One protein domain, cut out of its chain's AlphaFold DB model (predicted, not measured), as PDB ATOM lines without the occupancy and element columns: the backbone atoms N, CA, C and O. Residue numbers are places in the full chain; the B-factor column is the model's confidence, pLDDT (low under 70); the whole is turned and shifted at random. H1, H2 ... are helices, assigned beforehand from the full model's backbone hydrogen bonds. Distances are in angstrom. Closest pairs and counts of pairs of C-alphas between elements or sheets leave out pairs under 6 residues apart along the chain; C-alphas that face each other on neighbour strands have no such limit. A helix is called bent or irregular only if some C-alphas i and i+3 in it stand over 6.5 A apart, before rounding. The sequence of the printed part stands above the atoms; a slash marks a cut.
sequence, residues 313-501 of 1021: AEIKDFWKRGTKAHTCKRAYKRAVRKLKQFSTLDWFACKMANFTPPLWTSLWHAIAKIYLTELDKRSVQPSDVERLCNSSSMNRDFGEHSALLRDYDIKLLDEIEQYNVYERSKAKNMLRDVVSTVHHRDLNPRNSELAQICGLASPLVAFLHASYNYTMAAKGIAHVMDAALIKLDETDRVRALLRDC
ATOM      1  N   ALA A 313      22.139  51.931  27.425       94.19
ATOM      2  CA  ALA A 313      20.831  51.335  27.698       94.19
ATOM      3  C   ALA A 313      20.640  50.014  26.935       94.19
ATOM      4  O   ALA A 313      20.249  49.024  27.550       94.19
ATOM      5  N   GLU A 314      21.008  49.947  25.650       94.06
ATOM      6  CA  GLU A 314      20.958  48.704  24.863       94.06
ATOM      7  C   GLU A 314      21.822  47.595  25.497       94.06
ATOM      8  O   GLU A 314      21.368  46.463  25.690       94.06
ATOM      9  N   ILE A 315      23.044  47.934  25.925       93.44
ATOM     10  CA  ILE A 315      23.950  47.000  26.617       93.44
ATOM     11  C   ILE A 315      23.352  46.519  27.954       93.44
ATOM     12  O   ILE A 315      23.485  45.339  28.298       93.44
ATOM     13  N   LYS A 316      22.676  47.394  28.714       93.06
ATOM     14  CA  LYS A 316      21.979  47.019  29.961       93.06
ATOM     15  C   LYS A 316      20.805  46.076  29.678       93.06
ATOM     16  O   LYS A 316      20.689  45.045  30.345       93.06
ATOM     17  N   ASP A 317      19.990  46.379  28.671       92.44
ATOM     18  CA  ASP A 317      18.813  45.583  28.321       92.44
ATOM     19  C   ASP A 317      19.170  44.210  27.734       92.44
ATOM     20  O   ASP A 317      18.506  43.216  28.039       92.44
ATOM     21  N   PHE A 318      20.292  44.094  27.019       93.12
ATOM     22  CA  PHE A 318      20.837  42.804  26.595       93.12
ATOM     23  C   PHE A 318      21.124  41.859  27.784       93.12
ATOM     24  O   PHE A 318      20.801  40.666  27.741       93.12
ATOM     25  N   TRP A 319      21.678  42.383  28.885       92.38
ATOM     26  CA  TRP A 319      22.010  41.617  30.098       92.38
ATOM     27  C   TRP A 319      20.894  41.587  31.171       92.38
ATOM     28  O   TRP A 319      21.128  41.086  32.278       92.38
ATOM     29  N   LYS A 320      19.690  42.083  30.861       92.19
ATOM     30  CA  LYS A 320      18.518  42.177  31.758       92.19
ATOM     31  C   LYS A 320      18.006  40.805  32.214       92.19
ATOM     32  O   LYS A 320      18.146  39.807  31.503       92.19
ATOM     33  N   ARG A 321      17.381  40.726  33.399       80.50
ATOM     34  CA  ARG A 321      16.757  39.474  33.877       80.50
ATOM     35  C   ARG A 321      15.775  38.932  32.825       80.50
ATOM     36  O   ARG A 321      15.066  39.689  32.173       80.50
ATOM     37  N   GLY A 322      15.757  37.610  32.662       81.25
ATOM     38  CA  GLY A 322      14.937  36.908  31.668       81.25
ATOM     39  C   GLY A 322      15.623  36.637  30.321       81.25
ATOM     40  O   GLY A 322      15.253  35.670  29.658       81.25
ATOM     41  N   THR A 323      16.656  37.391  29.916       89.75
ATOM     42  CA  THR A 323      17.325  37.129  28.625       89.75
ATOM     43  C   THR A 323      18.202  35.868  28.664       89.75
ATOM     44  O   THR A 323      18.775  35.501  29.696       89.75
ATOM     45  N   LYS A 324      18.377  35.210  27.506       89.00
ATOM     46  CA  LYS A 324      19.333  34.091  27.355       89.00
ATOM     47  C   LYS A 324      20.770  34.524  27.692       89.00
ATOM     48  O   LYS A 324      21.522  33.768  28.296       89.00
ATOM     49  N   ALA A 325      21.143  35.762  27.363       90.31
ATOM     50  CA  ALA A 325      22.447  36.316  27.715       90.31
ATOM     51  C   ALA A 325      22.617  36.451  29.241       90.31
ATOM     52  O   ALA A 325      23.642  36.041  29.791       90.31
ATOM     53  N   HIS A 326      21.589  36.924  29.953       91.94
ATOM     54  CA  HIS A 326      21.597  36.978  31.413       91.94
ATOM     55  C   HIS A 326      21.739  35.591  32.052       91.94
ATOM     56  O   HIS A 326      22.484  35.448  33.024       91.94
ATOM     57  N   THR A 327      21.100  34.540  31.519       93.12
ATOM     58  CA  THR A 327      21.297  33.184  32.067       93.12
ATOM     59  C   THR A 327      22.740  32.699  31.893       93.12
ATOM     60  O   THR A 327      23.273  32.104  32.832       93.12
ATOM     61  N   CYS A 328      23.424  33.051  30.795       93.00
ATOM     62  CA  CYS A 328      24.868  32.835  30.635       93.00
ATOM     63  C   CYS A 328      25.709  33.654  31.640       93.00
ATOM     64  O   CYS A 328      26.527  33.066  32.350       93.00
ATOM     65  N   LYS A 329      25.479  34.974  31.782       93.81
ATOM     66  CA  LYS A 329      26.187  35.837  32.764       93.81
ATOM     67  C   LYS A 329      26.002  35.313  34.198       93.81
ATOM     68  O   LYS A 329      26.958  35.260  34.974       93.81
ATOM     69  N   ARG A 330      24.797  34.835  34.538       94.94
ATOM     70  CA  ARG A 330      24.453  34.228  35.837       94.94
ATOM     71  C   ARG A 330      25.100  32.854  36.043       94.94
ATOM     72  O   ARG A 330      25.556  32.570  37.151       94.94
ATOM     73  N   ALA A 331      25.183  32.016  35.008       93.94
ATOM     74  CA  ALA A 331      25.902  30.742  35.059       93.94
ATOM     75  C   ALA A 331      27.411  30.959  35.278       93.94
ATOM     76  O   ALA A 331      27.993  30.325  36.158       93.94
ATOM     77  N   TYR A 332      28.013  31.919  34.571       95.50
ATOM     78  CA  TYR A 332      29.414  32.312  34.742       95.50
ATOM     79  C   TYR A 332      29.700  32.862  36.149       95.50
ATOM     80  O   TYR A 332      30.507  32.280  36.877       95.50
ATOM     81  N   LYS A 333      28.958  33.889  36.610       94.44
ATOM     82  CA  LYS A 333      29.086  34.425  37.986       94.44
ATOM     83  C   LYS A 333      28.772  33.363  39.070       94.44
ATOM     84  O   LYS A 333      29.152  33.549  40.225       94.44
ATOM     85  N   ARG A 334      28.102  32.239  38.756       95.25
ATOM     86  CA  ARG A 334      27.921  31.078  39.661       95.25
ATOM     87  C   ARG A 334      29.111  30.106  39.621       95.25
ATOM     88  O   ARG A 334      29.504  29.618  40.676       95.25
ATOM     89  N   ALA A 335      29.690  29.837  38.452       94.31
ATOM     90  CA  ALA A 335      30.851  28.955  38.310       94.31
ATOM     91  C   ALA A 335      32.126  29.568  38.915       94.31
ATOM     92  O   ALA A 335      32.809  28.900  39.688       94.31
ATOM     93  N   VAL A 336      32.384  30.861  38.673       94.44
ATOM     94  CA  VAL A 336      33.507  31.602  39.286       94.44
ATOM     95  C   VAL A 336      33.446  31.548  40.815       94.44
ATOM     96  O   VAL A 336      34.447  31.248  41.461       94.44
ATOM     97  N   ARG A 337      32.262  31.757  41.411       94.50
ATOM     98  CA  ARG A 337      32.086  31.649  42.869       94.50
ATOM     99  C   ARG A 337      32.383  30.251  43.409       94.50
ATOM    100  O   ARG A 337      32.933  30.158  44.496       94.50
ATOM    101  N   LYS A 338      32.077  29.185  42.658       92.31
ATOM    102  CA  LYS A 338      32.476  27.821  43.041       92.31
ATOM    103  C   LYS A 338      33.988  27.617  42.962       92.31
ATOM    104  O   LYS A 338      34.543  27.015  43.867       92.31
ATOM    105  N   LEU A 339      34.664  28.131  41.931       91.81
ATOM    106  CA  LEU A 339      36.129  28.034  41.830       91.81
ATOM    107  C   LEU A 339      36.845  28.766  42.977       91.81
ATOM    108  O   LEU A 339      37.789  28.222  43.545       91.81
ATOM    109  N   LYS A 340      36.354  29.948  43.370       90.94
ATOM    110  CA  LYS A 340      36.886  30.724  44.506       90.94
ATOM    111  C   LYS A 340      36.613  30.115  45.894       90.94
ATOM    112  O   LYS A 340      37.096  30.655  46.881       90.94
ATOM    113  N   GLN A 341      35.851  29.022  45.991       91.94
ATOM    114  CA  GLN A 341      35.600  28.306  47.253       91.94
ATOM    115  C   GLN A 341      36.620  27.187  47.536       91.94
ATOM    116  O   GLN A 341      36.609  26.635  48.634       91.94
ATOM    117  N   PHE A 342      37.485  26.842  46.578       90.75
ATOM    118  CA  PHE A 342      38.511  25.809  46.746       90.75
ATOM    119  C   PHE A 342      39.805  26.373  47.335       90.75
ATOM    120  O   PHE A 342      40.226  27.478  46.993       90.75
ATOM    121  N   SER A 343      40.461  25.591  48.194       88.75
ATOM    122  CA  SER A 343      41.722  25.976  48.828       88.75
ATOM    123  C   SER A 343      42.899  25.856  47.858       88.75
ATOM    124  O   SER A 343      42.869  25.066  46.913       88.75
ATOM    125  N   THR A 344      43.995  26.570  48.119       85.62
ATOM    126  CA  THR A 344      45.239  26.450  47.335       85.62
ATOM    127  C   THR A 344      45.787  25.015  47.290       85.62
ATOM    128  O   THR A 344      46.430  24.637  46.311       85.62
ATOM    129  N   LEU A 345      45.468  24.177  48.286       84.81
ATOM    130  CA  LEU A 345      45.797  22.749  48.297       84.81
ATOM    131  C   LEU A 345      44.986  21.942  47.269       84.81
ATOM    132  O   LEU A 345      45.535  21.025  46.663       84.81
ATOM    133  N   ASP A 346      43.720  22.295  47.024       86.44
ATOM    134  CA  ASP A 346      42.885  21.652  45.998       86.44
ATOM    135  C   ASP A 346      43.393  21.986  44.589       86.44
ATOM    136  O   ASP A 346      43.483  21.110  43.728       86.44
ATOM    137  N   TRP A 347      43.800  23.240  44.368       86.62
ATOM    138  CA  TRP A 347      44.445  23.681  43.126       86.62
ATOM    139  C   TRP A 347      45.804  22.997  42.916       86.62
ATOM    140  O   TRP A 347      46.090  22.515  41.819       86.62
ATOM    141  N   PHE A 348      46.611  22.854  43.973       82.44
ATOM    142  CA  PHE A 348      47.868  22.102  43.924       82.44
ATOM    143  C   PHE A 348      47.646  20.608  43.636       82.44
ATOM    144  O   PHE A 348      48.349  20.035  42.804       82.44
ATOM    145  N   ALA A 349      46.641  19.975  44.249       81.69
ATOM    146  CA  ALA A 349      46.265  18.590  43.959       81.69
ATOM    147  C   ALA A 349      45.783  18.420  42.506       81.69
ATOM    148  O   ALA A 349      46.171  17.468  41.830       81.69
ATOM    149  N   CYS A 350      45.005  19.380  42.002       80.19
ATOM    150  CA  CYS A 350      44.549  19.436  40.614       80.19
ATOM    151  C   CYS A 350      45.698  19.642  39.603       80.19
ATOM    152  O   CYS A 350      45.584  19.197  38.461       80.19
ATOM    153  N   LYS A 351      46.803  20.282  40.015       78.19
ATOM    154  CA  LYS A 351      48.044  20.407  39.230       78.19
ATOM    155  C   LYS A 351      48.907  19.137  39.279       78.19
ATOM    156  O   LYS A 351      49.478  18.755  38.264       78.19
ATOM    157  N   MET A 352      49.041  18.517  40.453       74.19
ATOM    158  CA  MET A 352      50.011  17.439  40.710       74.19
ATOM    159  C   MET A 352      49.506  16.022  40.420       74.19
ATOM    160  O   MET A 352      50.302  15.083  40.388       74.19
ATOM    161  N   ALA A 353      48.203  15.826  40.231       69.81
ATOM    162  CA  ALA A 353      47.677  14.524  39.848       69.81
ATOM    163  C   ALA A 353      48.052  14.178  38.389       69.81
ATOM    164  O   ALA A 353      47.918  14.986  37.471       69.81
ATOM    165  N   ASN A 354      48.554  12.955  38.182       59.88
ATOM    166  CA  ASN A 354      49.152  12.493  36.922       59.88
ATOM    167  C   ASN A 354      48.098  12.199  35.837       59.88
ATOM    168  O   ASN A 354      47.809  11.045  35.515       59.88
ATOM    169  N   PHE A 355      47.513  13.249  35.270       61.53
ATOM    170  CA  PHE A 355      46.451  13.153  34.275       61.53
ATOM    171  C   PHE A 355      46.984  13.051  32.839       61.53
ATOM    172  O   PHE A 355      47.093  14.048  32.126       61.53
ATOM    173  N   THR A 356      47.243  11.824  32.383       60.28
ATOM    174  CA  THR A 356      47.484  11.509  30.962       60.28
ATOM    175  C   THR A 356      46.354  10.757  30.222       60.28
ATOM    176  O   THR A 356      46.643   9.935  29.353       60.28
ATOM    177  N   PRO A 357      45.057  11.080  30.426       61.88
ATOM    178  CA  PRO A 357      44.066  11.025  29.349       61.88
ATOM    179  C   PRO A 357      44.144  12.297  28.479       61.88
ATOM    180  O   PRO A 357      44.243  13.396  29.031       61.88
ATOM    181  N   PRO A 358      43.995  12.212  27.141       71.50
ATOM    182  CA  PRO A 358      44.089  13.379  26.250       71.50
ATOM    183  C   PRO A 358      43.018  14.455  26.519       71.50
ATOM    184  O   PRO A 358      43.212  15.627  26.197       71.50
ATOM    185  N   LEU A 359      41.899  14.080  27.143       76.19
ATOM    186  CA  LEU A 359      40.790  14.987  27.451       76.19
ATOM    187  C   LEU A 359      41.133  16.005  28.547       76.19
ATOM    188  O   LEU A 359      40.690  17.149  28.472       76.19
ATOM    189  N   TRP A 360      41.945  15.621  29.538       79.56
ATOM    190  CA  TRP A 360      42.347  16.537  30.608       79.56
ATOM    191  C   TRP A 360      43.322  17.601  30.103       79.56
ATOM    192  O   TRP A 360      43.193  18.780  30.437       79.56
ATOM    193  N   THR A 361      44.247  17.212  29.223       82.12
ATOM    194  CA  THR A 361      45.083  18.177  28.506       82.12
ATOM    195  C   THR A 361      44.225  19.134  27.678       82.12
ATOM    196  O   THR A 361      44.402  20.343  27.817       82.12
ATOM    197  N   SER A 362      43.241  18.646  26.911       84.75
ATOM    198  CA  SER A 362      42.339  19.510  26.130       84.75
ATOM    199  C   SER A 362      41.542  20.494  26.993       84.75
ATOM    200  O   SER A 362      41.475  21.669  26.639       84.75
ATOM    201  N   LEU A 363      41.012  20.062  28.147       87.94
ATOM    202  CA  LEU A 363      40.327  20.934  29.114       87.94
ATOM    203  C   LEU A 363      41.199  22.138  29.504       87.94
ATOM    204  O   LEU A 363      40.771  23.286  29.374       87.94
ATOM    205  N   TRP A 364      42.443  21.890  29.917       87.44
ATOM    206  CA  TRP A 364      43.369  22.960  30.291       87.44
ATOM    207  C   TRP A 364      43.842  23.806  29.110       87.44
ATOM    208  O   TRP A 364      43.997  25.014  29.264       87.44
ATOM    209  N   HIS A 365      44.019  23.220  27.921       88.31
ATOM    210  CA  HIS A 365      44.359  23.985  26.717       88.31
ATOM    211  C   HIS A 365      43.207  24.917  26.300       88.31
ATOM    212  O   HIS A 365      43.458  26.038  25.861       88.31
ATOM    213  N   ALA A 366      41.950  24.494  26.478       89.62
ATOM    214  CA  ALA A 366      40.777  25.327  26.226       89.62
ATOM    215  C   ALA A 366      40.651  26.473  27.246       89.62
ATOM    216  O   ALA A 366      40.462  27.620  26.844       89.62
ATOM    217  N   ILE A 367      40.834  26.196  28.545       91.38
ATOM    218  CA  ILE A 367      40.870  27.236  29.591       91.38
ATOM    219  C   ILE A 367      42.002  28.238  29.313       91.38
ATOM    220  O   ILE A 367      41.767  29.446  29.328       91.38
ATOM    221  N   ALA A 368      43.205  27.759  28.983       89.81
ATOM    222  CA  ALA A 368      44.346  28.618  28.682       89.81
ATOM    223  C   ALA A 368      44.078  29.561  27.501       89.81
ATOM    224  O   ALA A 368      44.332  30.758  27.625       89.81
ATOM    225  N   LYS A 369      43.508  29.063  26.391       88.81
ATOM    226  CA  LYS A 369      43.156  29.902  25.231       88.81
ATOM    227  C   LYS A 369      42.133  30.995  25.562       88.81
ATOM    228  O   LYS A 369      42.252  32.097  25.040       88.81
ATOM    229  N   ILE A 370      41.151  30.716  26.423       89.75
ATOM    230  CA  ILE A 370      40.134  31.710  26.810       89.75
ATOM    231  C   ILE A 370      40.737  32.845  27.653       89.75
ATOM    232  O   ILE A 370      40.355  33.999  27.464       89.75
ATOM    233  N   TYR A 371      41.646  32.530  28.583       89.50
ATOM    234  CA  TYR A 371      42.112  33.494  29.588       89.50
ATOM    235  C   TYR A 371      43.430  34.189  29.225       89.50
ATOM    236  O   TYR A 371      43.499  35.409  29.326       89.50
ATOM    237  N   LEU A 372      44.424  33.492  28.664       85.62
ATOM    238  CA  LEU A 372      45.719  34.095  28.306       85.62
ATOM    239  C   LEU A 372      45.667  34.733  26.906       85.62
ATOM    240  O   LEU A 372      45.469  34.042  25.907       85.62
ATOM    241  N   THR A 373      45.801  36.060  26.813       73.75
ATOM    242  CA  THR A 373      45.642  36.839  25.557       73.75
ATOM    243  C   THR A 373      46.706  36.506  24.516       73.75
ATOM    244  O   THR A 373      46.421  36.420  23.321       73.75
ATOM    245  N   GLU A 374      47.923  36.207  24.968       73.56
ATOM    246  CA  GLU A 374      49.043  35.778  24.128       73.56
ATOM    247  C   GLU A 374      48.742  34.537  23.264       73.56
ATOM    248  O   GLU A 374      49.384  34.336  22.230       73.56
ATOM    249  N   LEU A 375      47.792  33.688  23.680       76.25
ATOM    250  CA  LEU A 375      47.514  32.390  23.058       76.25
ATOM    251  C   LEU A 375      46.576  32.456  21.844       76.25
ATOM    252  O   LEU A 375      46.465  31.470  21.118       76.25
ATOM    253  N   ASP A 376      45.988  33.615  21.531       68.06
ATOM    254  CA  ASP A 376      45.132  33.784  20.341       68.06
ATOM    255  C   ASP A 376      45.905  33.630  19.008       68.06
ATOM    256  O   ASP A 376      45.300  33.476  17.942       68.06
ATOM    257  N   LYS A 377      47.248  33.664  19.058       70.19
ATOM    258  CA  LYS A 377      48.158  33.556  17.901       70.19
ATOM    259  C   LYS A 377      49.199  32.427  18.004       70.19
ATOM    260  O   LYS A 377      49.916  32.202  17.029       70.19
ATOM    261  N   ARG A 378      49.310  31.720  19.139       80.19
ATOM    262  CA  ARG A 378      50.302  30.642  19.357       80.19
ATOM    263  C   ARG A 378      49.667  29.390  19.959       80.19
ATOM    264  O   ARG A 378      48.772  29.478  20.791       80.19
ATOM    265  N   SER A 379      50.155  28.212  19.572       81.31
ATOM    266  CA  SER A 379      49.742  26.955  20.208       81.31
ATOM    267  C   SER A 379      50.123  26.957  21.689       81.31
ATOM    268  O   SER A 379      51.280  27.221  22.021       81.31
ATOM    269  N   VAL A 380      49.163  26.622  22.554       83.06
ATOM    270  CA  VAL A 380      49.368  26.434  24.000       83.06
ATOM    271  C   VAL A 380      50.516  25.456  24.234       83.06
ATOM    272  O   VAL A 380      50.549  24.393  23.612       83.06
ATOM    273  N   GLN A 381      51.449  25.807  25.114       83.69
ATOM    274  CA  GLN A 381      52.490  24.905  25.600       83.69
ATOM    275  C   GLN A 381      52.114  24.358  26.987       83.69
ATOM    276  O   GLN A 381      51.379  25.022  27.722       83.69
ATOM    277  N   PRO A 382      52.642  23.193  27.410       80.69
ATOM    278  CA  PRO A 382      52.418  22.672  28.763       80.69
ATOM    279  C   PRO A 382      52.768  23.682  29.871       80.69
ATOM    280  O   PRO A 382      52.046  23.798  30.857       80.69
ATOM    281  N   SER A 383      53.808  24.495  29.661       81.38
ATOM    282  CA  SER A 383      54.210  25.572  30.572       81.38
ATOM    283  C   SER A 383      53.177  26.697  30.714       81.38
ATOM    284  O   SER A 383      53.075  27.285  31.790       81.38
ATOM    285  N   ASP A 384      52.379  26.994  29.681       83.62
ATOM    286  CA  ASP A 384      51.293  27.982  29.778       83.62
ATOM    287  C   ASP A 384      50.158  27.465  30.683       83.62
ATOM    288  O   ASP A 384      49.553  28.238  31.425       83.62
ATOM    289  N   VAL A 385      49.908  26.147  30.676       83.56
ATOM    290  CA  VAL A 385      48.959  25.483  31.586       83.56
ATOM    291  C   VAL A 385      49.493  25.465  33.020       83.56
ATOM    292  O   VAL A 385      48.763  25.798  33.952       83.56
ATOM    293  N   GLU A 386      50.770  25.128  33.218       84.00
ATOM    294  CA  GLU A 386      51.381  25.121  34.554       84.00
ATOM    295  C   GLU A 386      51.348  26.502  35.224       84.00
ATOM    296  O   GLU A 386      51.066  26.584  36.422       84.00
ATOM    297  N   ARG A 387      51.568  27.578  34.453       84.56
ATOM    298  CA  ARG A 387      51.499  28.976  34.918       84.56
ATOM    299  C   ARG A 387      50.128  29.373  35.470       84.56
ATOM    300  O   ARG A 387      50.074  30.192  36.384       84.56
ATOM    301  N   LEU A 388      49.031  28.794  34.969       87.19
ATOM    302  CA  LEU A 388      47.665  29.092  35.436       87.19
ATOM    303  C   LEU A 388      47.380  28.574  36.855       87.19
ATOM    304  O   LEU A 388      46.543  29.142  37.555       87.19
ATOM    305  N   CYS A 389      48.087  27.521  37.277       86.12
ATOM    306  CA  CYS A 389      47.961  26.897  38.600       86.12
ATOM    307  C   CYS A 389      49.054  27.341  39.593       86.12
ATOM    308  O   CYS A 389      49.198  26.735  40.653       86.12
ATOM    309  N   ASN A 390      49.861  28.341  39.231       88.94
ATOM    310  CA  ASN A 390      50.962  28.868  40.038       88.94
ATOM    311  C   ASN A 390      50.561  30.160  40.770       88.94
ATOM    312  O   ASN A 390      49.689  30.903  40.309       88.94
ATOM    313  N   SER A 391      51.289  30.458  41.847       89.62
ATOM    314  CA  SER A 391      51.329  31.775  42.487       89.62
ATOM    315  C   SER A 391      52.200  32.768  41.712       89.62
ATOM    316  O   SER A 391      53.021  32.379  40.872       89.62
ATOM    317  N   SER A 392      52.083  34.055  42.043       88.44
ATOM    318  CA  SER A 392      52.945  35.117  41.514       88.44
ATOM    319  C   SER A 392      54.421  34.828  41.796       88.44
ATOM    320  O   SER A 392      55.241  34.912  40.891       88.44
ATOM    321  N   SER A 393      54.766  34.383  43.008       88.06
ATOM    322  CA  SER A 393      56.137  34.003  43.373       88.06
ATOM    323  C   SER A 393      56.722  32.928  42.449       88.06
ATOM    324  O   SER A 393      57.808  33.117  41.910       88.06
ATOM    325  N   MET A 394      55.978  31.851  42.176       86.12
ATOM    326  CA  MET A 394      56.423  30.808  41.247       86.12
ATOM    327  C   MET A 394      56.512  31.323  39.803       86.12
ATOM    328  O   MET A 394      57.448  30.986  39.084       86.12
ATOM    329  N   ASN A 395      55.566  32.153  39.357       89.06
ATOM    330  CA  ASN A 395      55.582  32.699  37.998       89.06
ATOM    331  C   ASN A 395      56.690  33.747  37.779       89.06
ATOM    332  O   ASN A 395      57.229  33.813  36.673       89.06
ATOM    333  N   ARG A 396      57.109  34.482  38.821       87.69
ATOM    334  CA  ARG A 396      58.323  35.318  38.798       87.69
ATOM    335  C   ARG A 396      59.582  34.475  38.582       87.69
ATOM    336  O   ARG A 396      60.393  34.834  37.733       87.69
ATOM    337  N   ASP A 397      59.710  33.332  39.259       85.75
ATOM    338  CA  ASP A 397      60.825  32.393  39.037       85.75
ATOM    339  C   ASP A 397      60.810  31.797  37.610       85.75
ATOM    340  O   ASP A 397      61.862  31.549  37.021       85.75
ATOM    341  N   PHE A 398      59.625  31.641  37.003       81.00
ATOM    342  CA  PHE A 398      59.445  31.303  35.578       81.00
ATOM    343  C   PHE A 398      59.544  32.508  34.615       81.00
ATOM    344  O   PHE A 398      59.150  32.392  33.444       81.00
ATOM    345  N   GLY A 399      60.059  33.649  35.083       80.31
ATOM    346  CA  GLY A 399      60.351  34.837  34.278       80.31
ATOM    347  C   GLY A 399      59.122  35.560  33.722       80.31
ATOM    348  O   GLY A 399      59.226  36.201  32.679       80.31
ATOM    349  N   GLU A 400      57.948  35.432  34.345       81.25
ATOM    350  CA  GLU A 400      56.736  36.085  33.851       81.25
ATOM    351  C   GLU A 400      56.594  37.538  34.347       81.25
ATOM    352  O   GLU A 400      56.510  37.802  35.545       81.25
ATOM    353  N   HIS A 401      56.469  38.481  33.405       77.81
ATOM    354  CA  HIS A 401      56.333  39.910  33.699       77.81
ATOM    355  C   HIS A 401      55.029  40.291  34.427       77.81
ATOM    356  O   HIS A 401      55.060  41.183  35.269       77.81
ATOM    357  N   SER A 402      53.898  39.617  34.173       77.38
ATOM    358  CA  SER A 402      52.630  39.901  34.879       77.38
ATOM    359  C   SER A 402      52.753  39.691  36.396       77.38
ATOM    360  O   SER A 402      52.221  40.466  37.187       77.38
ATOM    361  N   ALA A 403      53.543  38.692  36.802       84.50
ATOM    362  CA  ALA A 403      53.795  38.328  38.191       84.50
ATOM    363  C   ALA A 403      54.758  39.287  38.923       84.50
ATOM    364  O   ALA A 403      54.951  39.153  40.133       84.50
ATOM    365  N   LEU A 404      55.371  40.242  38.207       83.50
ATOM    366  CA  LEU A 404      56.092  41.380  38.791       83.50
ATOM    367  C   LEU A 404      55.137  42.523  39.177       83.50
ATOM    368  O   LEU A 404      55.462  43.300  40.070       83.50
ATOM    369  N   LEU A 405      53.990  42.633  38.494       85.25
ATOM    370  CA  LEU A 405      53.025  43.728  38.646       85.25
ATOM    371  C   LEU A 405      51.871  43.389  39.599       85.25
ATOM    372  O   LEU A 405      51.284  44.295  40.185       85.25
ATOM    373  N   ARG A 406      51.524  42.103  39.738       84.12
ATOM    374  CA  ARG A 406      50.409  41.627  40.569       84.12
ATOM    375  C   ARG A 406      50.829  40.460  41.452       84.12
ATOM    376  O   ARG A 406      51.547  39.564  41.005       84.12
ATOM    377  N   ASP A 407      50.319  40.453  42.681       87.00
ATOM    378  CA  ASP A 407      50.462  39.338  43.612       87.00
ATOM    379  C   ASP A 407      49.170  38.527  43.722       87.00
ATOM    380  O   ASP A 407      48.094  39.071  43.955       87.00
ATOM    381  N   TYR A 408      49.298  37.212  43.533       89.38
ATOM    382  CA  TYR A 408      48.191  36.262  43.485       89.38
ATOM    383  C   TYR A 408      48.640  34.872  43.954       89.38
ATOM    384  O   TYR A 408      49.754  34.431  43.660       89.38
ATOM    385  N   ASP A 409      47.752  34.138  44.625       87.94
ATOM    386  CA  ASP A 409      48.004  32.741  45.011       87.94
ATOM    387  C   ASP A 409      47.825  31.765  43.837       87.94
ATOM    388  O   ASP A 409      48.523  30.756  43.750       87.94
ATOM    389  N   ILE A 410      46.880  32.056  42.933       90.25
ATOM    390  CA  ILE A 410      46.510  31.216  41.785       90.25
ATOM    391  C   ILE A 410      46.242  32.127  40.584       90.25
ATOM    392  O   ILE A 410      45.233  32.837  40.562       90.25
ATOM    393  N   LYS A 411      47.100  32.072  39.560       90.00
ATOM    394  CA  LYS A 411      47.000  32.944  38.378       90.00
ATOM    395  C   LYS A 411      45.628  32.913  37.699       90.00
ATOM    396  O   LYS A 411      45.103  33.964  37.358       90.00
ATOM    397  N   LEU A 412      45.007  31.739  37.521       91.12
ATOM    398  CA  LEU A 412      43.696  31.669  36.856       91.12
ATOM    399  C   LEU A 412      42.609  32.487  37.582       91.12
ATOM    400  O   LEU A 412      41.685  32.955  36.926       91.12
ATOM    401  N   LEU A 413      42.703  32.691  38.901       91.38
ATOM    402  CA  LEU A 413      41.737  33.517  39.634       91.38
ATOM    403  C   LEU A 413      41.962  35.024  39.413       91.38
ATOM    404  O   LEU A 413      40.981  35.755  39.326       91.38
ATOM    405  N   ASP A 414      43.215  35.458  39.247       90.69
ATOM    406  CA  ASP A 414      43.604  36.832  38.880       90.69
ATOM    407  C   ASP A 414      43.178  37.177  37.435       90.69
ATOM    408  O   ASP A 414      42.521  38.194  37.195       90.69
ATOM    409  N   GLU A 415      43.428  36.278  36.477       90.25
ATOM    410  CA  GLU A 415      43.013  36.440  35.068       90.25
ATOM    411  C   GLU A 415      41.476  36.399  34.887       90.25
ATOM    412  O   GLU A 415      40.938  36.915  33.906       90.25
ATOM    413  N   ILE A 416      40.737  35.801  35.834       92.06
ATOM    414  CA  ILE A 416      39.261  35.814  35.863       92.06
ATOM    415  C   ILE A 416      38.704  37.194  36.244       92.06
ATOM    416  O   ILE A 416      37.599  37.535  35.814       92.06
ATOM    417  N   GLU A 417      39.430  37.982  37.039       88.06
ATOM    418  CA  GLU A 417      38.994  39.316  37.478       88.06
ATOM    419  C   GLU A 417      39.203  40.378  36.392       88.06
ATOM    420  O   GLU A 417      38.387  41.284  36.252       88.06
ATOM    421  N   GLN A 418      40.218  40.204  35.544       87.12
ATOM    422  CA  GLN A 418      40.530  41.079  34.402       87.12
ATOM    423  C   GLN A 418      39.797  40.680  33.103       87.12
ATOM    424  O   GLN A 418      40.141  41.124  32.007       87.12
ATOM    425  N   TYR A 419      38.798  39.798  33.192       89.81
ATOM    426  CA  TYR A 419      38.269  39.081  32.034       89.81
ATOM    427  C   TYR A 419      37.353  39.923  31.122       89.81
ATOM    428  O   TYR A 419      36.127  39.944  31.276       89.81
ATOM    429  N   ASN A 420      37.942  40.562  30.104       89.19
ATOM    430  CA  ASN A 420      37.212  41.305  29.072       89.19
ATOM    431  C   ASN A 420      36.457  40.377  28.097       89.19
ATOM    432  O   ASN A 420      36.942  39.975  27.035       89.19
ATOM    433  N   VAL A 421      35.211  40.068  28.455       92.12
ATOM    434  CA  VAL A 421      34.292  39.205  27.695       92.12
ATOM    435  C   VAL A 421      34.066  39.693  26.257       92.12
ATOM    436  O   VAL A 421      33.952  38.875  25.341       92.12
ATOM    437  N   TYR A 422      33.996  41.012  26.048       91.75
ATOM    438  CA  TYR A 422      33.696  41.605  24.744       91.75
ATOM    439  C   TYR A 422      34.875  41.463  23.788       91.75
ATOM    440  O   TYR A 422      34.684  41.030  22.654       91.75
ATOM    441  N   GLU A 423      36.096  41.725  24.254       88.56
ATOM    442  CA  GLU A 423      37.324  41.460  23.500       88.56
ATOM    443  C   GLU A 423      37.438  39.974  23.136       88.56
ATOM    444  O   GLU A 423      37.576  39.631  21.959       88.56
ATOM    445  N   ARG A 424      37.261  39.069  24.110       88.94
ATOM    446  CA  ARG A 424      37.355  37.622  23.854       88.94
ATOM    447  C   ARG A 424      36.266  37.083  22.927       88.94
ATOM    448  O   ARG A 424      36.513  36.118  22.206       88.94
ATOM    449  N   SER A 425      35.104  37.731  22.845       90.62
ATOM    450  CA  SER A 425      34.066  37.383  21.863       90.62
ATOM    451  C   SER A 425      34.495  37.603  20.398       90.62
ATOM    452  O   SER A 425      33.964  36.958  19.487       90.62
ATOM    453  N   LYS A 426      35.495  38.469  20.156       88.62
ATOM    454  CA  LYS A 426      36.043  38.780  18.822       88.62
ATOM    455  C   LYS A 426      37.091  37.761  18.365       88.62
ATOM    456  O   LYS A 426      37.346  37.651  17.163       88.62
ATOM    457  N   ALA A 427      37.679  36.988  19.282       88.50
ATOM    458  CA  ALA A 427      38.747  36.025  19.008       88.50
ATOM    459  C   ALA A 427      38.221  34.746  18.314       88.50
ATOM    460  O   ALA A 427      38.135  33.663  18.894       88.50
ATOM    461  N   LYS A 428      37.866  34.869  17.024       85.50
ATOM    462  CA  LYS A 428      37.229  33.810  16.209       85.50
ATOM    463  C   LYS A 428      37.992  32.474  16.213       85.50
ATOM    464  O   LYS A 428      37.354  31.424  16.186       85.50
ATOM    465  N   ASN A 429      39.326  32.510  16.253       85.62
ATOM    466  CA  ASN A 429      40.173  31.311  16.273       85.62
ATOM    467  C   ASN A 429      40.114  30.595  17.632       85.62
ATOM    468  O   ASN A 429      39.858  29.396  17.671       85.62
ATOM    469  N   MET A 430      40.259  31.342  18.735       88.56
ATOM    470  CA  MET A 430      40.104  30.826  20.101       88.56
ATOM    471  C   MET A 430      38.752  30.129  20.266       88.56
ATOM    472  O   MET A 430      38.710  28.962  20.654       88.56
ATOM    473  N   LEU A 431      37.664  30.803  19.873       88.62
ATOM    474  CA  LEU A 431      36.317  30.243  19.962       88.62
ATOM    475  C   LEU A 431      36.191  28.946  19.151       88.62
ATOM    476  O   LEU A 431      35.724  27.953  19.703       88.62
ATOM    477  N   ARG A 432      36.650  28.931  17.886       88.38
ATOM    478  CA  ARG A 432      36.634  27.742  17.007       88.38
ATOM    479  C   ARG A 432      37.336  26.545  17.650       88.38
ATOM    480  O   ARG A 432      36.777  25.451  17.657       88.38
ATOM    481  N   ASP A 433      38.538  26.751  18.175       85.38
ATOM    482  CA  ASP A 433      39.343  25.673  18.746       85.38
ATOM    483  C   ASP A 433      38.697  25.114  20.024       85.38
ATOM    484  O   ASP A 433      38.631  23.897  20.218       85.38
ATOM    485  N   VAL A 434      38.161  26.000  20.870       89.25
ATOM    486  CA  VAL A 434      37.504  25.668  22.143       89.25
ATOM    487  C   VAL A 434      36.201  24.878  21.948       89.25
ATOM    488  O   VAL A 434      35.922  23.998  22.768       89.25
ATOM    489  N   VAL A 435      35.439  25.107  20.862       90.62
ATOM    490  CA  VAL A 435      34.176  24.380  20.570       90.62
ATOM    491  C   VAL A 435      34.351  22.868  20.714       90.62
ATOM    492  O   VAL A 435      33.523  22.215  21.351       90.62
ATOM    493  N   SER A 436      35.446  22.332  20.164       87.56
ATOM    494  CA  SER A 436      35.767  20.897  20.151       87.56
ATOM    495  C   SER A 436      35.848  20.268  21.546       87.56
ATOM    496  O   SER A 436      35.525  19.096  21.719       87.56
ATOM    497  N   THR A 437      36.261  21.051  22.546       87.44
ATOM    498  CA  THR A 437      36.449  20.604  23.930       87.44
ATOM    499  C   THR A 437      35.167  20.790  24.743       87.44
ATOM    500  O   THR A 437      34.782  19.891  25.481       87.44
ATOM    501  N   VAL A 438      34.455  21.909  24.552       88.81
ATOM    502  CA  VAL A 438      33.185  22.216  25.250       88.81
ATOM    503  C   VAL A 438      32.053  21.253  24.870       88.81
ATOM    504  O   VAL A 438      31.178  20.969  25.683       88.81
ATOM    505  N   HIS A 439      32.061  20.726  23.644       87.38
ATOM    506  CA  HIS A 439      31.054  19.767  23.174       87.38
ATOM    507  C   HIS A 439      31.513  18.305  23.313       87.38
ATOM    508  O   HIS A 439      30.839  17.397  22.824       87.38
ATOM    509  N   HIS A 440      32.647  18.046  23.976       86.94
ATOM    510  CA  HIS A 440      33.140  16.686  24.162       86.94
ATOM    511  C   HIS A 440      32.295  15.936  25.201       86.94
ATOM    512  O   HIS A 440      32.256  16.321  26.369       86.94
ATOM    513  N   ARG A 441      31.659  14.831  24.786       82.44
ATOM    514  CA  ARG A 441      30.693  14.040  25.580       82.44
ATOM    515  C   ARG A 441      31.129  13.787  27.029       82.44
ATOM    516  O   ARG A 441      30.321  13.930  27.945       82.44
ATOM    517  N   ASP A 442      32.390  13.411  27.212       81.19
ATOM    518  CA  ASP A 442      32.916  12.947  28.501       81.19
ATOM    519  C   ASP A 442      33.359  14.105  29.417       81.19
ATOM    520  O   ASP A 442      33.430  13.939  30.637       81.19
ATOM    521  N   LEU A 443      33.580  15.302  28.849       82.62
ATOM    522  CA  LEU A 443      33.796  16.556  29.580       82.62
ATOM    523  C   LEU A 443      32.440  17.170  29.961       82.62
ATOM    524  O   LEU A 443      32.110  18.305  29.637       82.62
ATOM    525  N   ASN A 444      31.627  16.391  30.670       84.00
ATOM    526  CA  ASN A 444      30.343  16.827  31.201       84.00
ATOM    527  C   ASN A 444      30.479  17.070  32.714       84.00
ATOM    528  O   ASN A 444      30.896  16.150  33.416       84.00
ATOM    529  N   PRO A 445      30.074  18.229  33.270       82.81
ATOM    530  CA  PRO A 445      30.127  18.475  34.716       82.81
ATOM    531  C   PRO A 445      29.390  17.439  35.579       82.81
ATOM    532  O   PRO A 445      29.688  17.318  36.768       82.81
ATOM    533  N   ARG A 446      28.427  16.705  34.999       83.56
ATOM    534  CA  ARG A 446      27.689  15.607  35.644       83.56
ATOM    535  C   ARG A 446      28.416  14.253  35.605       83.56
ATOM    536  O   ARG A 446      27.907  13.309  36.201       83.56
ATOM    537  N   ASN A 447      29.559  14.127  34.922       83.75
ATOM    538  CA  ASN A 447      30.336  12.886  34.914       83.75
ATOM    539  C   ASN A 447      30.961  12.649  36.303       83.75
ATOM    540  O   ASN A 447      31.780  13.439  36.778       83.75
ATOM    541  N   SER A 448      30.577  11.549  36.951       75.25
ATOM    542  CA  SER A 448      31.068  11.153  38.275       75.25
ATOM    543  C   SER A 448      32.543  10.738  38.273       75.25
ATOM    544  O   SER A 448      33.199  10.860  39.305       75.25
ATOM    545  N   GLU A 449      33.095  10.322  37.131       76.56
ATOM    546  CA  GLU A 449      34.518   9.987  36.979       76.56
ATOM    547  C   GLU A 449      35.408  11.220  37.192       76.56
ATOM    548  O   GLU A 449      36.449  11.131  37.842       76.56
ATOM    549  N   LEU A 450      34.964  12.403  36.745       75.44
ATOM    550  CA  LEU A 450      35.673  13.666  36.980       75.44
ATOM    551  C   LEU A 450      35.732  14.016  38.475       75.44
ATOM    552  O   LEU A 450      36.748  14.514  38.951       75.44
ATOM    553  N   ALA A 451      34.673  13.719  39.234       73.25
ATOM    554  CA  ALA A 451      34.645  13.949  40.679       73.25
ATOM    555  C   ALA A 451      35.533  12.957  41.460       73.25
ATOM    556  O   ALA A 451      36.071  13.318  42.504       73.25
ATOM    557  N   GLN A 452      35.725  11.735  40.947       75.69
ATOM    558  CA  GLN A 452      36.699  10.768  41.484       75.69
ATOM    559  C   GLN A 452      38.151  11.173  41.177       75.69
ATOM    560  O   GLN A 452      39.062  10.825  41.924       75.69
ATOM    561  N   ILE A 453      38.353  11.917  40.086       70.25
ATOM    562  CA  ILE A 453      39.639  12.441  39.616       70.25
ATOM    563  C   ILE A 453      40.163  13.576  40.512       70.25
ATOM    564  O   ILE A 453      41.318  13.543  40.933       70.25
ATOM    565  N   CYS A 454      39.332  14.580  40.812       76.88
ATOM    566  CA  CYS A 454      39.650  15.687  41.717       76.88
ATOM    567  C   CYS A 454      38.371  16.468  42.061       76.88
ATOM    568  O   CYS A 454      37.549  16.726  41.180       76.88
ATOM    569  N   GLY A 455      38.230  16.945  43.304       81.75
ATOM    570  CA  GLY A 455      37.087  17.778  43.712       81.75
ATOM    571  C   GLY A 455      36.919  19.062  42.884       81.75
ATOM    572  O   GLY A 455      35.794  19.518  42.681       81.75
ATOM    573  N   LEU A 456      38.018  19.596  42.339       87.50
ATOM    574  CA  LEU A 456      38.043  20.794  41.496       87.50
ATOM    575  C   LEU A 456      37.690  20.518  40.014       87.50
ATOM    576  O   LEU A 456      37.305  21.437  39.292       87.50
ATOM    577  N   ALA A 457      37.756  19.268  39.542       85.94
ATOM    578  CA  ALA A 457      37.632  18.933  38.117       85.94
ATOM    579  C   ALA A 457      36.227  19.176  37.530       85.94
ATOM    580  O   ALA A 457      36.096  19.844  36.504       85.94
ATOM    581  N   SER A 458      35.163  18.685  38.179       88.44
ATOM    582  CA  SER A 458      33.778  18.972  37.753       88.44
ATOM    583  C   SER A 458      33.460  20.487  37.780       88.44
ATOM    584  O   SER A 458      32.935  20.997  36.785       88.44
ATOM    585  N   PRO A 459      33.846  21.251  38.829       91.56
ATOM    586  CA  PRO A 459      33.811  22.716  38.821       91.56
ATOM    587  C   PRO A 459      34.562  23.382  37.658       91.56
ATOM    588  O   PRO A 459      34.011  24.307  37.064       91.56
ATOM    589  N   LEU A 460      35.767  22.923  37.295       90.50
ATOM    590  CA  LEU A 460      36.539  23.472  36.167       90.50
ATOM    591  C   LEU A 460      35.855  23.237  34.814       90.50
ATOM    592  O   LEU A 460      35.810  24.149  33.990       90.50
ATOM    593  N   VAL A 461      35.262  22.060  34.592       91.12
ATOM    594  CA  VAL A 461      34.463  21.797  33.380       91.12
ATOM    595  C   VAL A 461      33.199  22.665  33.367       91.12
ATOM    596  O   VAL A 461      32.887  23.293  32.355       91.12
ATOM    597  N   ALA A 462      32.498  22.792  34.502       92.06
ATOM    598  CA  ALA A 462      31.331  23.672  34.616       92.06
ATOM    599  C   ALA A 462      31.681  25.144  34.338       92.06
ATOM    600  O   ALA A 462      30.896  25.861  33.715       92.06
ATOM    601  N   PHE A 463      32.863  25.579  34.774       94.88
ATOM    602  CA  PHE A 463      33.421  26.892  34.487       94.88
ATOM    603  C   PHE A 463      33.750  27.070  33.004       94.88
ATOM    604  O   PHE A 463      33.227  28.010  32.417       94.88
ATOM    605  N   LEU A 464      34.497  26.157  32.367       93.88
ATOM    606  CA  LEU A 464      34.811  26.245  30.933       93.88
ATOM    607  C   LEU A 464      33.536  26.413  30.085       93.88
ATOM    608  O   LEU A 464      33.470  27.285  29.217       93.88
ATOM    609  N   HIS A 465      32.500  25.621  30.374       93.38
ATOM    610  CA  HIS A 465      31.234  25.664  29.640       93.38
ATOM    611  C   HIS A 465      30.491  26.987  29.887       93.38
ATOM    612  O   HIS A 465      29.925  27.566  28.960       93.38
ATOM    613  N   ALA A 466      30.517  27.506  31.120       94.75
ATOM    614  CA  ALA A 466      29.920  28.796  31.450       94.75
ATOM    615  C   ALA A 466      30.675  29.978  30.812       94.75
ATOM    616  O   ALA A 466      30.031  30.880  30.281       94.75
ATOM    617  N   SER A 467      32.013  29.963  30.806       94.00
ATOM    618  CA  SER A 467      32.853  31.000  30.191       94.00
ATOM    619  C   SER A 467      32.680  31.058  28.674       94.00
ATOM    620  O   SER A 467      32.499  32.148  28.131       94.00
ATOM    621  N   TYR A 468      32.660  29.903  27.997       94.00
ATOM    622  CA  TYR A 468      32.404  29.823  26.555       94.00
ATOM    623  C   TYR A 468      30.987  30.302  26.193       94.00
ATOM    624  O   TYR A 468      30.811  31.111  25.284       94.00
ATOM    625  N   ASN A 469      29.962  29.875  26.940       93.06
ATOM    626  CA  ASN A 469      28.588  30.327  26.696       93.06
ATOM    627  C   ASN A 469      28.392  31.826  27.000       93.06
ATOM    628  O   ASN A 469      27.525  32.468  26.406       93.06
ATOM    629  N   TYR A 470      29.204  32.404  27.890       94.38
ATOM    630  CA  TYR A 470      29.190  33.833  28.209       94.38
ATOM    631  C   TYR A 470      29.879  34.688  27.129       94.38
ATOM    632  O   TYR A 470      29.308  35.703  26.729       94.38
ATOM    633  N   THR A 471      31.022  34.266  26.567       94.00
ATOM    634  CA  THR A 471      31.640  34.962  25.414       94.00
ATOM    635  C   THR A 471      30.828  34.815  24.135       94.00
ATOM    636  O   THR A 471      30.679  35.787  23.394       94.00
ATOM    637  N   MET A 472      30.239  33.642  23.892       93.06
ATOM    638  CA  MET A 472      29.337  33.431  22.757       93.06
ATOM    639  C   MET A 472      28.061  34.277  22.854       93.06
ATOM    640  O   MET A 472      27.580  34.740  21.823       93.06
ATOM    641  N   ALA A 473      27.552  34.544  24.064       92.94
ATOM    642  CA  ALA A 473      26.490  35.530  24.268       92.94
ATOM    643  C   ALA A 473      26.993  36.964  24.013       92.94
ATOM    644  O   ALA A 473      26.403  37.685  23.210       92.94
ATOM    645  N   ALA A 474      28.112  37.368  24.629       93.25
ATOM    646  CA  ALA A 474      28.672  38.717  24.490       93.25
ATOM    647  C   ALA A 474      28.983  39.108  23.032       93.25
ATOM    648  O   ALA A 474      28.880  40.279  22.676       93.25
ATOM    649  N   LYS A 475      29.283  38.129  22.168       91.25
ATOM    650  CA  LYS A 475      29.505  38.316  20.725       91.25
ATOM    651  C   LYS A 475      28.360  39.046  20.007       91.25
ATOM    652  O   LYS A 475      28.621  39.726  19.020       91.25
ATOM    653  N   GLY A 476      27.117  38.909  20.480       88.88
ATOM    654  CA  GLY A 476      25.968  39.617  19.906       88.88
ATOM    655  C   GLY A 476      26.047  41.134  20.106       88.88
ATOM    656  O   GLY A 476      25.852  41.884  19.157       88.88
ATOM    657  N   ILE A 477      26.410  41.572  21.314       93.50
ATOM    658  CA  ILE A 477      26.402  42.984  21.739       93.50
ATOM    659  C   ILE A 477      27.784  43.667  21.635       93.50
ATOM    660  O   ILE A 477      27.895  44.880  21.769       93.50
ATOM    661  N   ALA A 478      28.858  42.917  21.365       92.06
ATOM    662  CA  ALA A 478      30.232  43.438  21.368       92.06
ATOM    663  C   ALA A 478      30.487  44.603  20.387       92.06
ATOM    664  O   ALA A 478      31.379  45.408  20.632       92.06
ATOM    665  N   HIS A 479      29.708  44.717  19.310       92.12
ATOM    666  CA  HIS A 479      29.796  45.839  18.370       92.12
ATOM    667  C   HIS A 479      29.178  47.135  18.932       92.12
ATOM    668  O   HIS A 479      29.713  48.216  18.702       92.12
ATOM    669  N   VAL A 480      28.113  47.022  19.733       93.44
ATOM    670  CA  VAL A 480      27.503  48.140  20.476       93.44
ATOM    671  C   VAL A 480      28.430  48.599  21.600       93.44
ATOM    672  O   VAL A 480      28.585  49.795  21.816       93.44
ATOM    673  N   MET A 481      29.125  47.665  22.265       93.56
ATOM    674  CA  MET A 481      30.165  48.003  23.247       93.56
ATOM    675  C   MET A 481      31.316  48.805  22.615       93.56
ATOM    676  O   MET A 481      31.766  49.784  23.203       93.56
ATOM    677  N   ASP A 482      31.768  48.433  21.413       92.44
ATOM    678  CA  ASP A 482      32.809  49.182  20.695       92.44
ATOM    679  C   ASP A 482      32.337  50.595  20.315       92.44
ATOM    680  O   ASP A 482      33.073  51.561  20.515       92.44
ATOM    681  N   ALA A 483      31.095  50.736  19.836       93.62
ATOM    682  CA  ALA A 483      30.493  52.040  19.559       93.62
ATOM    683  C   ALA A 483      30.356  52.897  20.832       93.62
ATOM    684  O   ALA A 483      30.689  54.079  20.813       93.62
ATOM    685  N   ALA A 484      29.932  52.299  21.952       93.88
ATOM    686  CA  ALA A 484      29.805  52.979  23.240       93.88
ATOM    687  C   ALA A 484      31.159  53.460  23.787       93.88
ATOM    688  O   ALA A 484      31.231  54.548  24.348       93.88
ATOM    689  N   LEU A 485      32.240  52.694  23.595       93.06
ATOM    690  CA  LEU A 485      33.592  53.117  23.982       93.06
ATOM    691  C   LEU A 485      34.088  54.293  23.130       93.06
ATOM    692  O   LEU A 485      34.615  55.252  23.681       93.06
ATOM    693  N   ILE A 486      33.859  54.269  21.811       93.44
ATOM    694  CA  ILE A 486      34.189  55.401  20.927       93.44
ATOM    695  C   ILE A 486      33.381  56.650  21.319       93.44
ATOM    696  O   ILE A 486      33.932  57.747  21.382       93.44
ATOM    697  N   LYS A 487      32.095  56.489  21.651       93.06
ATOM    698  CA  LYS A 487      31.231  57.592  22.093       93.06
ATOM    699  C   LYS A 487      31.574  58.120  23.485       93.06
ATOM    700  O   LYS A 487      31.434  59.319  23.712       93.06
ATOM    701  N   LEU A 488      32.081  57.281  24.389       94.56
ATOM    702  CA  LEU A 488      32.656  57.721  25.663       94.56
ATOM    703  C   LEU A 488      33.895  58.596  25.422       94.56
ATOM    704  O   LEU A 488      33.963  59.704  25.944       94.56
ATOM    705  N   ASP A 489      34.806  58.150  24.556       94.50
ATOM    706  CA  ASP A 489      35.996  58.897  24.127       94.50
ATOM    707  C   ASP A 489      35.650  60.264  23.500       94.50
ATOM    708  O   ASP A 489      36.316  61.262  23.773       94.50
ATOM    709  N   GLU A 490      34.609  60.332  22.663       93.19
ATOM    710  CA  GLU A 490      34.094  61.589  22.098       93.19
ATOM    711  C   GLU A 490      33.495  62.497  23.186       93.19
ATOM    712  O   GLU A 490      33.847  63.675  23.269       93.19
ATOM    713  N   THR A 491      32.646  61.945  24.056       94.25
ATOM    714  CA  THR A 491      31.968  62.680  25.140       94.25
ATOM    715  C   THR A 491      32.967  63.253  26.151       94.25
ATOM    716  O   THR A 491      32.826  64.394  26.591       94.25
ATOM    717  N   ASP A 492      34.010  62.499  26.498       94.12
ATOM    718  CA  ASP A 492      35.042  62.922  27.446       94.12
ATOM    719  C   ASP A 492      35.960  64.013  26.861       94.12
ATOM    720  O   ASP A 492      36.396  64.901  27.596       94.12
ATOM    721  N   ARG A 493      36.188  64.021  25.537       94.38
ATOM    722  CA  ARG A 493      36.886  65.122  24.843       94.38
ATOM    723  C   ARG A 493      36.065  66.409  24.851       94.38
ATOM    724  O   ARG A 493      36.622  67.462  25.151       94.38
ATOM    725  N   VAL A 494      34.759  66.333  24.578       94.62
ATOM    726  CA  VAL A 494      33.870  67.507  24.677       94.62
ATOM    727  C   VAL A 494      33.804  68.000  26.126       94.62
ATOM    728  O   VAL A 494      33.950  69.193  26.361       94.62
ATOM    729  N   ARG A 495      33.718  67.101  27.121       94.69
ATOM    730  CA  ARG A 495      33.748  67.473  28.550       94.69
ATOM    731  C   ARG A 495      35.046  68.172  28.973       94.69
ATOM    732  O   ARG A 495      35.016  68.990  29.890       94.69
ATOM    733  N   ALA A 496      36.178  67.849  28.344       94.88
ATOM    734  CA  ALA A 496      37.440  68.554  28.568       94.88
ATOM    735  C   ALA A 496      37.389  69.976  27.986       94.88
ATOM    736  O   ALA A 496      37.549  70.932  28.736       94.88
ATOM    737  N   LEU A 497      37.050  70.124  26.698       95.06
ATOM    738  CA  LEU A 497      36.920  71.434  26.043       95.06
ATOM    739  C   LEU A 497      35.899  72.341  26.745       95.06
ATOM    740  O   LEU A 497      36.136  73.530  26.921       95.06
ATOM    741  N   LEU A 498      34.786  71.769  27.204       95.94
ATOM    742  CA  LEU A 498      33.764  72.456  27.987       95.94
ATOM    743  C   LEU A 498      34.305  73.006  29.316       95.94
ATOM    744  O   LEU A 498      33.920  74.101  29.729       95.94
ATOM    745  N   ARG A 499      35.198  72.269  29.989       95.81
ATOM    746  CA  ARG A 499      35.871  72.757  31.199       95.81
ATOM    747  C   ARG A 499      36.779  73.930  30.861       95.81
ATOM    748  O   ARG A 499      36.653  74.966  31.500       95.81
ATOM    749  N   ASP A 500      37.608  73.791  29.831       96.12
ATOM    750  CA  ASP A 500      38.506  74.855  29.377       96.12
ATOM    751  C   ASP A 500      37.698  76.122  29.015       96.12
ATOM    752  O   ASP A 500      38.066  77.234  29.389       96.12
ATOM    753  N   CYS A 501      36.542  75.981  28.354       95.62
ATOM    754  CA  CYS A 501      35.626  77.092  28.077       95.62
ATOM    755  C   CYS A 501      35.032  77.718  29.353       95.62
ATOM    756  O   CYS A 501      34.938  78.941  29.427       95.62
TER     757      CYS A 501
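AT A GLANCE: This is residues 313 to 501 of the 1021 residues of the protein "Radial spoke head 10-like B" of Hondaea fermentalgiana (UniProt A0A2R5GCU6). Picture a body of helices from which the end of one very long helix, H13, sticks out as an arm with residues 485 to 501. In the body, the first arm of that bent helix, H13a, is sandwiched between H2 on one side and H4 with H11 on the other; H5, H6 and H9 pack on H4, H10 crosses the far part of H13a, and H7 and H8 make a small knob beyond H6 and H9. The printed part has 189 residues with thirteen named helices, H1 to H13 in chain order, and no named strand; its class is all helix. The whole is compact, with a radius of gyration of the C-alphas of 18.7 A, yet elongated in outline at 66 by 41 by 31 A, the free arm adding to the length.

IN THESE COORDINATES: Find C-alpha 457 at (37.632, 18.933, 38.117), where H13, residues 457 to 501, begins. By its hydrogen bonds it was assigned as one helix, but it is bent: C-alphas 476 and 479 are 7.5 A apart. Arm H13a, residues 457 to 476, is 29.9 A long, and arm H13b, residues 479 to 501, runs 33.2 A to C-alpha 501 at (35.626, 77.092, 28.077). Go back to C-alpha 313 at (20.831, 51.335, 27.698) for H1, residues 313 to 318. Then come H2, residues 324 to 339, 23.0 A; H3, residues 344 to 352, 12.2 A; and H4, residues 358 to 371, 20.5 A. Short helices follow: H5 at 373 to 376, H6 at 382 to 388, H7 at 392 to 397, H8 at 402 to 405, H9 at 411 to 417 and H10 at 421 to 426. H11, residues 428 to 438, is 15.2 A long, and H12 is residues 448 to 453.

HOW THE PARTS SIT: Start at H13a, which with H4 and H11 makes an up and down bundle of three, each running against the one before it in the chain. H13a touches H4 with residues 461 to 468 alone, C-alphas 464 and 367 being closest at 6.3 A, at a steep tilt of 43 degrees. H4 and H11 touch at Ala 366 and Val 434, whose C-alphas are closest at 5.2 A; they run opposite ways at 36 degrees, only just steep. H11 touches H13a too, with the C-alphas of Val 438 and His 465 closest at 5.9 A. H2 touches H13a at a shallow tilt of 31 degrees, opposite ways, with the C-alphas of Tyr 332 and Ala 466 closest at 4.8 A. Look at Ser 425 and Lys 475, the closest C-alphas of H10 and H13a, which touch at 4.8 A. H12 and H13a touch only at the corner, closest at C-alphas 450 and 458, 5.7 A. Outward from H4, H6 touches it at Trp 364 and Val 385, the closest C-alphas at 6.3 A, while H9 only just touches it, with 3 pairs of C-alphas within 8 A and Tyr 371 and Glu 415 closest at 6.3 A. H5 and H4 only just touch, only at the corner, with the C-alphas of Lys 369 and Leu 375 closest at 5.5 A. H7 touches H8, with the C-alphas of Ser 392 and Ala 403 closest at 4.7 A. H3 touches no helix but is near H6. H1 only just touches H13b, with 3 pairs of C-alphas within 8 A, Ile 315 and Met 481 closest at 7.1 A. Every O i to N i+4 pair is within hydrogen-bond range in H1, H3, H4, H7, H12 and H13b; the figures are 11 of 12 in H2, 2 of 3 in H6 and in H9, 1 of 2 in H10, 5 of 7 in H11 and 15 of 16 in H13a, and H5 and H8 are too short for such a pair.

THE WHOLE: The C-alphas of Glu 449 and Cys 501 are the two farthest apart, at 67.7 A. Without residues 485 to 501, the body of 172 residues spans 46 by 39 by 29 A. The printed part has no cut, and no link is long; the link from H11 to H12, 9 residues, is short. Mean pLDDT of the printed part is 87.2; look for values under 70 at residues 353 to 357 and residue 376.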